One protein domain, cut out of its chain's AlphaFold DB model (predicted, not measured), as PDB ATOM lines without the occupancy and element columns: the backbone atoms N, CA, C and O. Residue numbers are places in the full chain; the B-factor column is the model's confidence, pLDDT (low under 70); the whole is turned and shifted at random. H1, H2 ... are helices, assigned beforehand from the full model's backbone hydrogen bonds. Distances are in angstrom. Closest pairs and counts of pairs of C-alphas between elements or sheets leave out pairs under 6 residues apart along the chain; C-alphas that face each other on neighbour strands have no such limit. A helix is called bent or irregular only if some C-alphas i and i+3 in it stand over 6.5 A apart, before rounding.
ATOM      1  N   ALA A   4       6.489 -22.082 117.535       88.44
ATOM      2  CA  ALA A   4       7.920 -22.331 117.356       88.44
ATOM      3  C   ALA A   4       8.403 -21.939 115.951       88.44
ATOM      4  O   ALA A   4       9.454 -21.328 115.800       88.44
ATOM      5  N   GLU A   5       7.605 -22.243 114.930       89.38
ATOM      6  CA  GLU A   5       7.874 -21.839 113.550       89.38
ATOM      7  C   GLU A   5       7.860 -20.308 113.410       89.38
ATOM      8  O   GLU A   5       8.767 -19.745 112.811       89.38
ATOM      9  N   PHE A   6       6.893 -19.620 114.028       86.19
ATOM     10  CA  PHE A   6       6.845 -18.154 114.042       86.19
ATOM     11  C   PHE A   6       8.083 -17.528 114.703       86.19
ATOM     12  O   PHE A   6       8.636 -16.570 114.174       86.19
ATOM     13  N   ALA A   7       8.566 -18.097 115.812       87.25
ATOM     14  CA  ALA A   7       9.776 -17.616 116.479       87.25
ATOM     15  C   ALA A   7      11.045 -17.788 115.620       87.25
ATOM     16  O   ALA A   7      11.923 -16.929 115.652       87.25
ATOM     17  N   LEU A   8      11.136 -18.863 114.828       85.75
ATOM     18  CA  LEU A   8      12.242 -19.059 113.883       85.75
ATOM     19  C   LEU A   8      12.207 -18.031 112.749       85.75
ATOM     20  O   LEU A   8      13.251 -17.490 112.403       85.75
ATOM     21  N   TRP A   9      11.023 -17.715 112.219       80.94
ATOM     22  CA  TRP A   9      10.872 -16.648 111.224       80.94
ATOM     23  C   TRP A   9      11.227 -15.276 111.795       80.94
ATOM     24  O   TRP A   9      11.943 -14.525 111.149       80.94
ATOM     25  N   GLN A  10      10.829 -14.978 113.035       81.88
ATOM     26  CA  GLN A  10      11.244 -13.739 113.701       81.88
ATOM     27  C   GLN A  10      12.762 -13.651 113.898       81.88
ATOM     28  O   GLN A  10      13.320 -12.569 113.767       81.88
ATOM     29  N   ALA A  11      13.427 -14.762 114.229       79.06
ATOM     30  CA  ALA A  11      14.882 -14.796 114.354       79.06
ATOM     31  C   ALA A  11      15.582 -14.646 112.993       79.06
ATOM     32  O   ALA A  11      16.597 -13.965 112.909       79.06
ATOM     33  N   PHE A  12      15.022 -15.238 111.935       71.69
ATOM     34  CA  PHE A  12      15.506 -15.084 110.563       71.69
ATOM     35  C   PHE A  12      15.361 -13.636 110.065       71.69
ATOM     36  O   PHE A  12      16.311 -13.064 109.542       71.69
ATOM     37  N   ASP A  13      14.213 -13.003 110.317       71.94
ATOM     38  CA  ASP A  13      13.953 -11.600 109.964       71.94
ATOM     39  C   ASP A  13      14.746 -10.602 110.833       71.94
ATOM     40  O   ASP A  13      14.851  -9.426 110.487       71.94
ATOM     41  N   ALA A  14      15.295 -11.031 111.976       68.75
ATOM     42  CA  ALA A  14      16.095 -10.169 112.846       68.75
ATOM     43  C   ALA A  14      17.490  -9.868 112.273       68.75
ATOM     44  O   ALA A  14      18.059  -8.828 112.595       68.75
ATOM     45  N   GLU A  15      18.038 -10.758 111.442       62.84
ATOM     46  CA  GLU A  15      19.340 -10.565 110.785       62.84
ATOM     47  C   GLU A  15      19.231  -9.652 109.556       62.84
ATOM     48  O   GLU A  15      20.162  -8.921 109.225       62.84
ATOM     49  N   SER A  16      18.068  -9.639 108.904       56.97
ATOM     50  CA  SER A  16      17.757  -8.683 107.852       56.97
ATOM     51  C   SER A  16      16.247  -8.444 107.810       56.97
ATOM     52  O   SER A  16      15.495  -9.353 107.440       56.97
ATOM     53  N   PRO A  17      15.773  -7.246 108.202       57.41
ATOM     54  CA  PRO A  17      14.352  -6.946 108.227       57.41
ATOM     55  C   PRO A  17      13.831  -6.908 106.787       57.41
ATOM     56  O   PRO A  17      13.892  -5.884 106.121       57.41
ATOM     57  N   ILE A  18      13.290  -8.036 106.314       59.84
ATOM     58  CA  ILE A  18      12.713  -8.195 104.969       59.84
ATOM     59  C   ILE A  18      13.785  -8.091 103.868       59.84
ATOM     60  O   ILE A  18      13.593  -7.357 102.909       59.84
ATOM     61  N   ALA A  19      14.893  -8.831 104.019       56.97
ATOM     62  CA  ALA A  19      15.996  -9.063 103.067       56.97
ATOM     63  C   ALA A  19      15.624  -9.059 101.563       56.97
ATOM     64  O   ALA A  19      15.612 -10.097 100.897       56.97
ATOM     65  N   ASP A  20      15.320  -7.895 100.999       74.00
ATOM     66  CA  ASP A  20      15.167  -7.688  99.569       74.00
ATOM     67  C   ASP A  20      16.280  -6.756  99.132       74.00
ATOM     68  O   ASP A  20      16.088  -5.552  98.954       74.00
ATOM     69  N   ASP A  21      17.449  -7.355  98.911       77.81
ATOM     70  CA  ASP A  21      18.647  -6.682  98.412       77.81
ATOM     71  C   ASP A  21      18.347  -5.806  97.187       77.81
ATOM     72  O   ASP A  21      19.009  -4.798  96.944       77.81
ATOM     73  N   ARG A  22      17.330  -6.169  96.388       82.12
ATOM     74  CA  ARG A  22      16.914  -5.388  95.215       82.12
ATOM     75  C   ARG A  22      16.225  -4.092  95.617       82.12
ATOM     76  O   ARG A  22      16.416  -3.075  94.950       82.12
ATOM     77  N   TYR A  23      15.407  -4.127  96.663       85.56
ATOM     78  CA  TYR A  23      14.743  -2.940  97.180       85.56
ATOM     79  C   TYR A  23      15.739  -2.025  97.892       85.56
ATOM     80  O   TYR A  23      15.709  -0.812  97.679       85.56
ATOM     81  N   ASP A  24      16.686  -2.609  98.624       87.06
ATOM     82  CA  ASP A  24      17.788  -1.878  99.249       87.06
ATOM     83  C   ASP A  24      18.684  -1.205  98.210       87.06
ATOM     84  O   ASP A  24      18.973  -0.012  98.315       87.06
ATOM     85  N   LEU A  25      19.038  -1.919  97.137       88.75
ATOM     86  CA  LEU A  25      19.778  -1.350  96.013       88.75
ATOM     87  C   LEU A  25      19.016  -0.190  95.370       88.75
ATOM     88  O   LEU A  25      19.604   0.850  95.071       88.75
ATOM     89  N   HIS A  26      17.708  -0.338  95.166       91.06
ATOM     90  CA  HIS A  26      16.885   0.725  94.602       91.06
ATOM     91  C   HIS A  26      16.831   1.954  95.526       91.06
ATOM     92  O   HIS A  26      16.985   3.086  95.061       91.06
ATOM     93  N   ALA A  27      16.676   1.752  96.834       90.62
ATOM     94  CA  ALA A  27      16.718   2.827  97.819       90.62
ATOM     95  C   ALA A  27      18.088   3.535  97.826       90.62
ATOM     96  O   ALA A  27      18.143   4.766  97.771       90.62
ATOM     97  N   ALA A  28      19.186   2.775  97.784       92.00
ATOM     98  CA  ALA A  28      20.547   3.297  97.689       92.00
ATOM     99  C   ALA A  28      20.779   4.087  96.387       92.00
ATOM    100  O   ALA A  28      21.428   5.140  96.388       92.00
ATOM    101  N   MET A  29      20.215   3.635  95.262       93.19
ATOM    102  CA  MET A  29      20.258   4.358  93.986       93.19
ATOM    103  C   MET A  29      19.538   5.707  94.073       93.19
ATOM    104  O   MET A  29      20.083   6.719  93.636       93.19
ATOM    105  N   VAL A  30      18.344   5.750  94.669       94.75
ATOM    106  CA  VAL A  30      17.597   7.003  94.847       94.75
ATOM    107  C   VAL A  30      18.347   7.954  95.781       94.75
ATOM    108  O   VAL A  30      18.532   9.124  95.442       94.75
ATOM    109  N   ALA A  31      18.833   7.463  96.923       93.62
ATOM    110  CA  ALA A  31      19.584   8.270  97.880       93.62
ATOM    111  C   ALA A  31      20.860   8.851  97.250       93.62
ATOM    112  O   ALA A  31      21.090  10.061  97.302       93.62
ATOM    113  N   SER A  32      21.660   8.011  96.587       93.38
ATOM    114  CA  SER A  32      22.881   8.454  95.907       93.38
ATOM    115  C   SER A  32      22.596   9.473  94.802       93.38
ATOM    116  O   SER A  32      23.315  10.465  94.714       93.38
ATOM    117  N   ALA A  33      21.521   9.315  94.023       94.19
ATOM    118  CA  ALA A  33      21.121  10.294  93.014       94.19
ATOM    119  C   ALA A  33      20.775  11.663  93.629       94.19
ATOM    120  O   ALA A  33      21.180  12.698  93.100       94.19
ATOM    121  N   VAL A  34      20.078  11.687  94.770       95.38
ATOM    122  CA  VAL A  34      19.742  12.931  95.486       95.38
ATOM    123  C   VAL A  34      20.999  13.632  96.005       95.38
ATOM    124  O   VAL A  34      21.134  14.848  95.860       95.38
ATOM    125  N   PHE A  35      21.947  12.886  96.569       92.75
ATOM    126  CA  PHE A  35      23.218  13.445  97.034       92.75
ATOM    127  C   PHE A  35      24.105  13.923  95.877       92.75
ATOM    128  O   PHE A  35      24.698  15.000  95.955       92.75
ATOM    129  N   GLN A  36      24.147  13.180  94.771       93.81
ATOM    130  CA  GLN A  36      24.851  13.591  93.554       93.81
ATOM    131  C   GLN A  36      24.250  14.864  92.951       93.81
ATOM    132  O   GLN A  36      24.998  15.743  92.523       93.81
ATOM    133  N   ALA A  37      22.923  15.020  92.985       94.06
ATOM    134  CA  ALA A  37      22.252  16.243  92.547       94.06
ATOM    135  C   ALA A  37      22.640  17.471  93.394       94.06
ATOM    136  O   ALA A  37      22.636  18.591  92.889       94.06
ATOM    137  N   GLN A  38      23.037  17.271  94.656       94.00
ATOM    138  CA  GLN A  38      23.573  18.318  95.537       94.00
ATOM    139  C   GLN A  38      25.084  18.556  95.344       94.00
ATOM    140  O   GLN A  38      25.678  19.372  96.047       94.00
ATOM    141  N   GLY A  39      25.722  17.863  94.396       91.25
ATOM    142  CA  GLY A  39      27.150  17.982  94.100       91.25
ATOM    143  C   GLY A  39      28.054  17.071  94.939       91.25
ATOM    144  O   GLY A  39      29.278  17.170  94.827       91.25
ATOM    145  N   ALA A  40      27.494  16.172  95.755       89.62
ATOM    146  CA  ALA A  40      28.279  15.210  96.522       89.62
ATOM    147  C   ALA A  40      28.763  14.052  95.631       89.62
ATOM    148  O   ALA A  40      28.007  13.471  94.853       89.62
ATOM    149  N   LYS A  41      30.038  13.674  95.762       89.44
ATOM    150  CA  LYS A  41      30.632  12.543  95.029       89.44
ATOM    151  C   LYS A  41      30.422  11.240  95.802       89.44
ATOM    152  O   LYS A  41      31.364  10.731  96.400       89.44
ATOM    153  N   VAL A  42      29.194  10.733  95.802       89.12
ATOM    154  CA  VAL A  42      28.828   9.475  96.476       89.12
ATOM    155  C   VAL A  42      28.586   8.360  95.465       89.12
ATOM    156  O   VAL A  42      28.031   8.603  94.389       89.12
ATOM    157  N   LYS A  43      28.990   7.131  95.791       91.19
ATOM    158  CA  LYS A  43      28.642   5.933  95.017       91.19
ATOM    159  C   LYS A  43      27.389   5.289  95.608       91.19
ATOM    160  O   LYS A  43      27.071   5.481  96.773       91.19
ATOM    161  N   VAL A  44      26.696   4.481  94.805       88.06
ATOM    162  CA  VAL A  44      25.527   3.707  95.267       88.06
ATOM    163  C   VAL A  44      25.911   2.765  96.414       88.06
ATOM    164  O   VAL A  44      25.175   2.662  97.385       88.06
ATOM    165  N   ALA A  45      27.090   2.137  96.334       87.62
ATOM    166  CA  ALA A  45      27.597   1.234  97.368       87.62
ATOM    167  C   ALA A  45      27.754   1.913  98.740       87.62
ATOM    168  O   ALA A  45      27.515   1.273  99.756       87.62
ATOM    169  N   ASP A  46      28.084   3.208  98.767       87.88
ATOM    170  CA  ASP A  46      28.230   3.977 100.012       87.88
ATOM    171  C   ASP A  46      26.873   4.221 100.703       87.88
ATOM    172  O   ASP A  46      26.827   4.624 101.862       87.88
ATOM    173  N   MET A  47      25.771   4.014  99.977       88.62
ATOM    174  CA  MET A  47      24.394   4.225 100.431       88.62
ATOM    175  C   MET A  47      23.642   2.909 100.651       88.62
ATOM    176  O   MET A  47      22.438   2.943 100.902       88.62
ATOM    177  N   MET A  48      24.319   1.759 100.538       88.88
ATOM    178  CA  MET A  48      23.703   0.477 100.869       88.88
ATOM    179  C   MET A  48      23.522   0.352 102.385       88.88
ATOM    180  O   MET A  48      24.468   0.621 103.132       88.88
ATOM    181  N   PRO A  49      22.333  -0.056 102.859       80.75
ATOM    182  CA  PRO A  49      22.123  -0.318 104.273       80.75
ATOM    183  C   PRO A  49      22.989  -1.499 104.726       80.75
ATOM    184  O   PRO A  49      23.034  -2.538 104.070       80.75
ATOM    185  N   ASN A  50      23.677  -1.332 105.857       78.31
ATOM    186  CA  ASN A  50      24.381  -2.427 106.508       78.31
ATOM    187  C   ASN A  50      23.500  -3.038 107.604       78.31
ATOM    188  O   ASN A  50      23.436  -2.518 108.720       78.31
ATOM    189  N   TRP A  51      22.806  -4.125 107.270       75.50
ATOM    190  CA  TRP A  51      21.905  -4.815 108.195       75.50
ATOM    191  C   TRP A  51      22.630  -5.710 109.203       75.50
ATOM    192  O   TRP A  51      22.090  -5.948 110.279       75.50
ATOM    193  N   SER A  52      23.871  -6.134 108.925       67.62
ATOM    194  CA  SER A  52      24.625  -7.047 109.799       67.62
ATOM    195  C   SER A  52      25.131  -6.393 111.091       67.62
ATOM    196  O   SER A  52      25.777  -7.048 111.905       67.62
ATOM    197  N   GLY A  53      24.859  -5.099 111.300       62.47
ATOM    198  CA  GLY A  53      25.291  -4.372 112.494       62.47
ATOM    199  C   GLY A  53      26.810  -4.237 112.614       62.47
ATOM    200  O   GLY A  53      27.293  -3.753 113.637       62.47
ATOM    201  N   GLU A  54      27.560  -4.625 111.581       57.41
ATOM    202  CA  GLU A  54      28.990  -4.389 111.501       57.41
ATOM    203  C   GLU A  54      29.169  -2.878 111.326       57.41
ATOM    204  O   GLU A  54      29.034  -2.299 110.243       57.41
ATOM    205  N   SER A  55      29.377  -2.183 112.444       50.97
ATOM    206  CA  SER A  55      29.927  -0.838 112.407       50.97
ATOM    207  C   SER A  55      31.102  -0.850 111.441       50.97
ATOM    208  O   SER A  55      31.844  -1.828 111.408       50.97
TER     209      SER A  55
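AT A GLANCE: This is residues 4 to 55 of the 75 residues of an uncharacterized protein of Burkholderia lata (strain ATCC 17760 / DSM 23089 / LMG 22485 / NCIMB 9086 / R18194 / 383) (UniProt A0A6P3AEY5). Two helices, H1 and H2, follow one another along the long axis with a step in the chain between them, and after H2 the chain folds back so that the very short helix H3 packs on the side of H2. Residues 4 to 13 of H1 stick out as a free arm that adds to the length, while the last residues, after H3, run back toward the region of the link between H1 and H2 and then turn away from the long axis. The printed part has 52 residues with three named helices, in the order H1, H2, H3, and no named strand; the class is all helix. It is only just loose, close to extended, with a radius of gyration of the C-alphas of 14.6 A, and its C-alphas span 50 by 21 by 12 A.

HOW THE PARTS SIT: H1, residues 4 to 15, touches no helix, and its residues 4 to 13 stand free. It is apart from H2, residues 21 to 37, although the link between them, five residues, is tight. H1 is also apart from H3, residues 44 to 47. H2 and H3 are joined by a short link of six residues, and they touch, with 10 pairs of C-alphas within 8 A. The closest C-alphas of the two are those of Ala 28 and Met 47, 4.8 A apart, and the centres of the two helices are 7.4 A apart. H2 touches H3 with residues 25 to 32 alone. In H2 every O i to N i+4 pair is within hydrogen-bond range, in H1 7 of 8 are, and H3 is too short for such a pair, but its one O i to N i+3 pair is within range.

IN THESE COORDINATES: H1 begins at C-alpha 4, at (7.920, -22.331, 117.356), and measures 17.7 A to C-alpha 15. H2 is the longest helix, with 17 residues, and runs 23.9 A from C-alpha 21, at (18.647, -6.682, 98.412), to C-alpha 37. H3 has four residues and measures 5.3 A, ending at C-alpha 47, at (24.394, 4.225, 100.431). No helix is bent or irregular.

THE WHOLE: The two C-alphas farthest apart are those of Ala 4 and Gly 39, 50.4 A. Without residues 4 to 13, the remaining 42 residues span 35 by 21 by 10 A, with a radius of gyration of 11.4 A. The C-alphas of the first and last printed residues, Ala 4 and Ser 55, are 31.2 A apart. The printed part has no cut, and no link is long. The mean pLDDT of the printed part is 81.9; residues 14 to 19 and 52 to 55 are under 70.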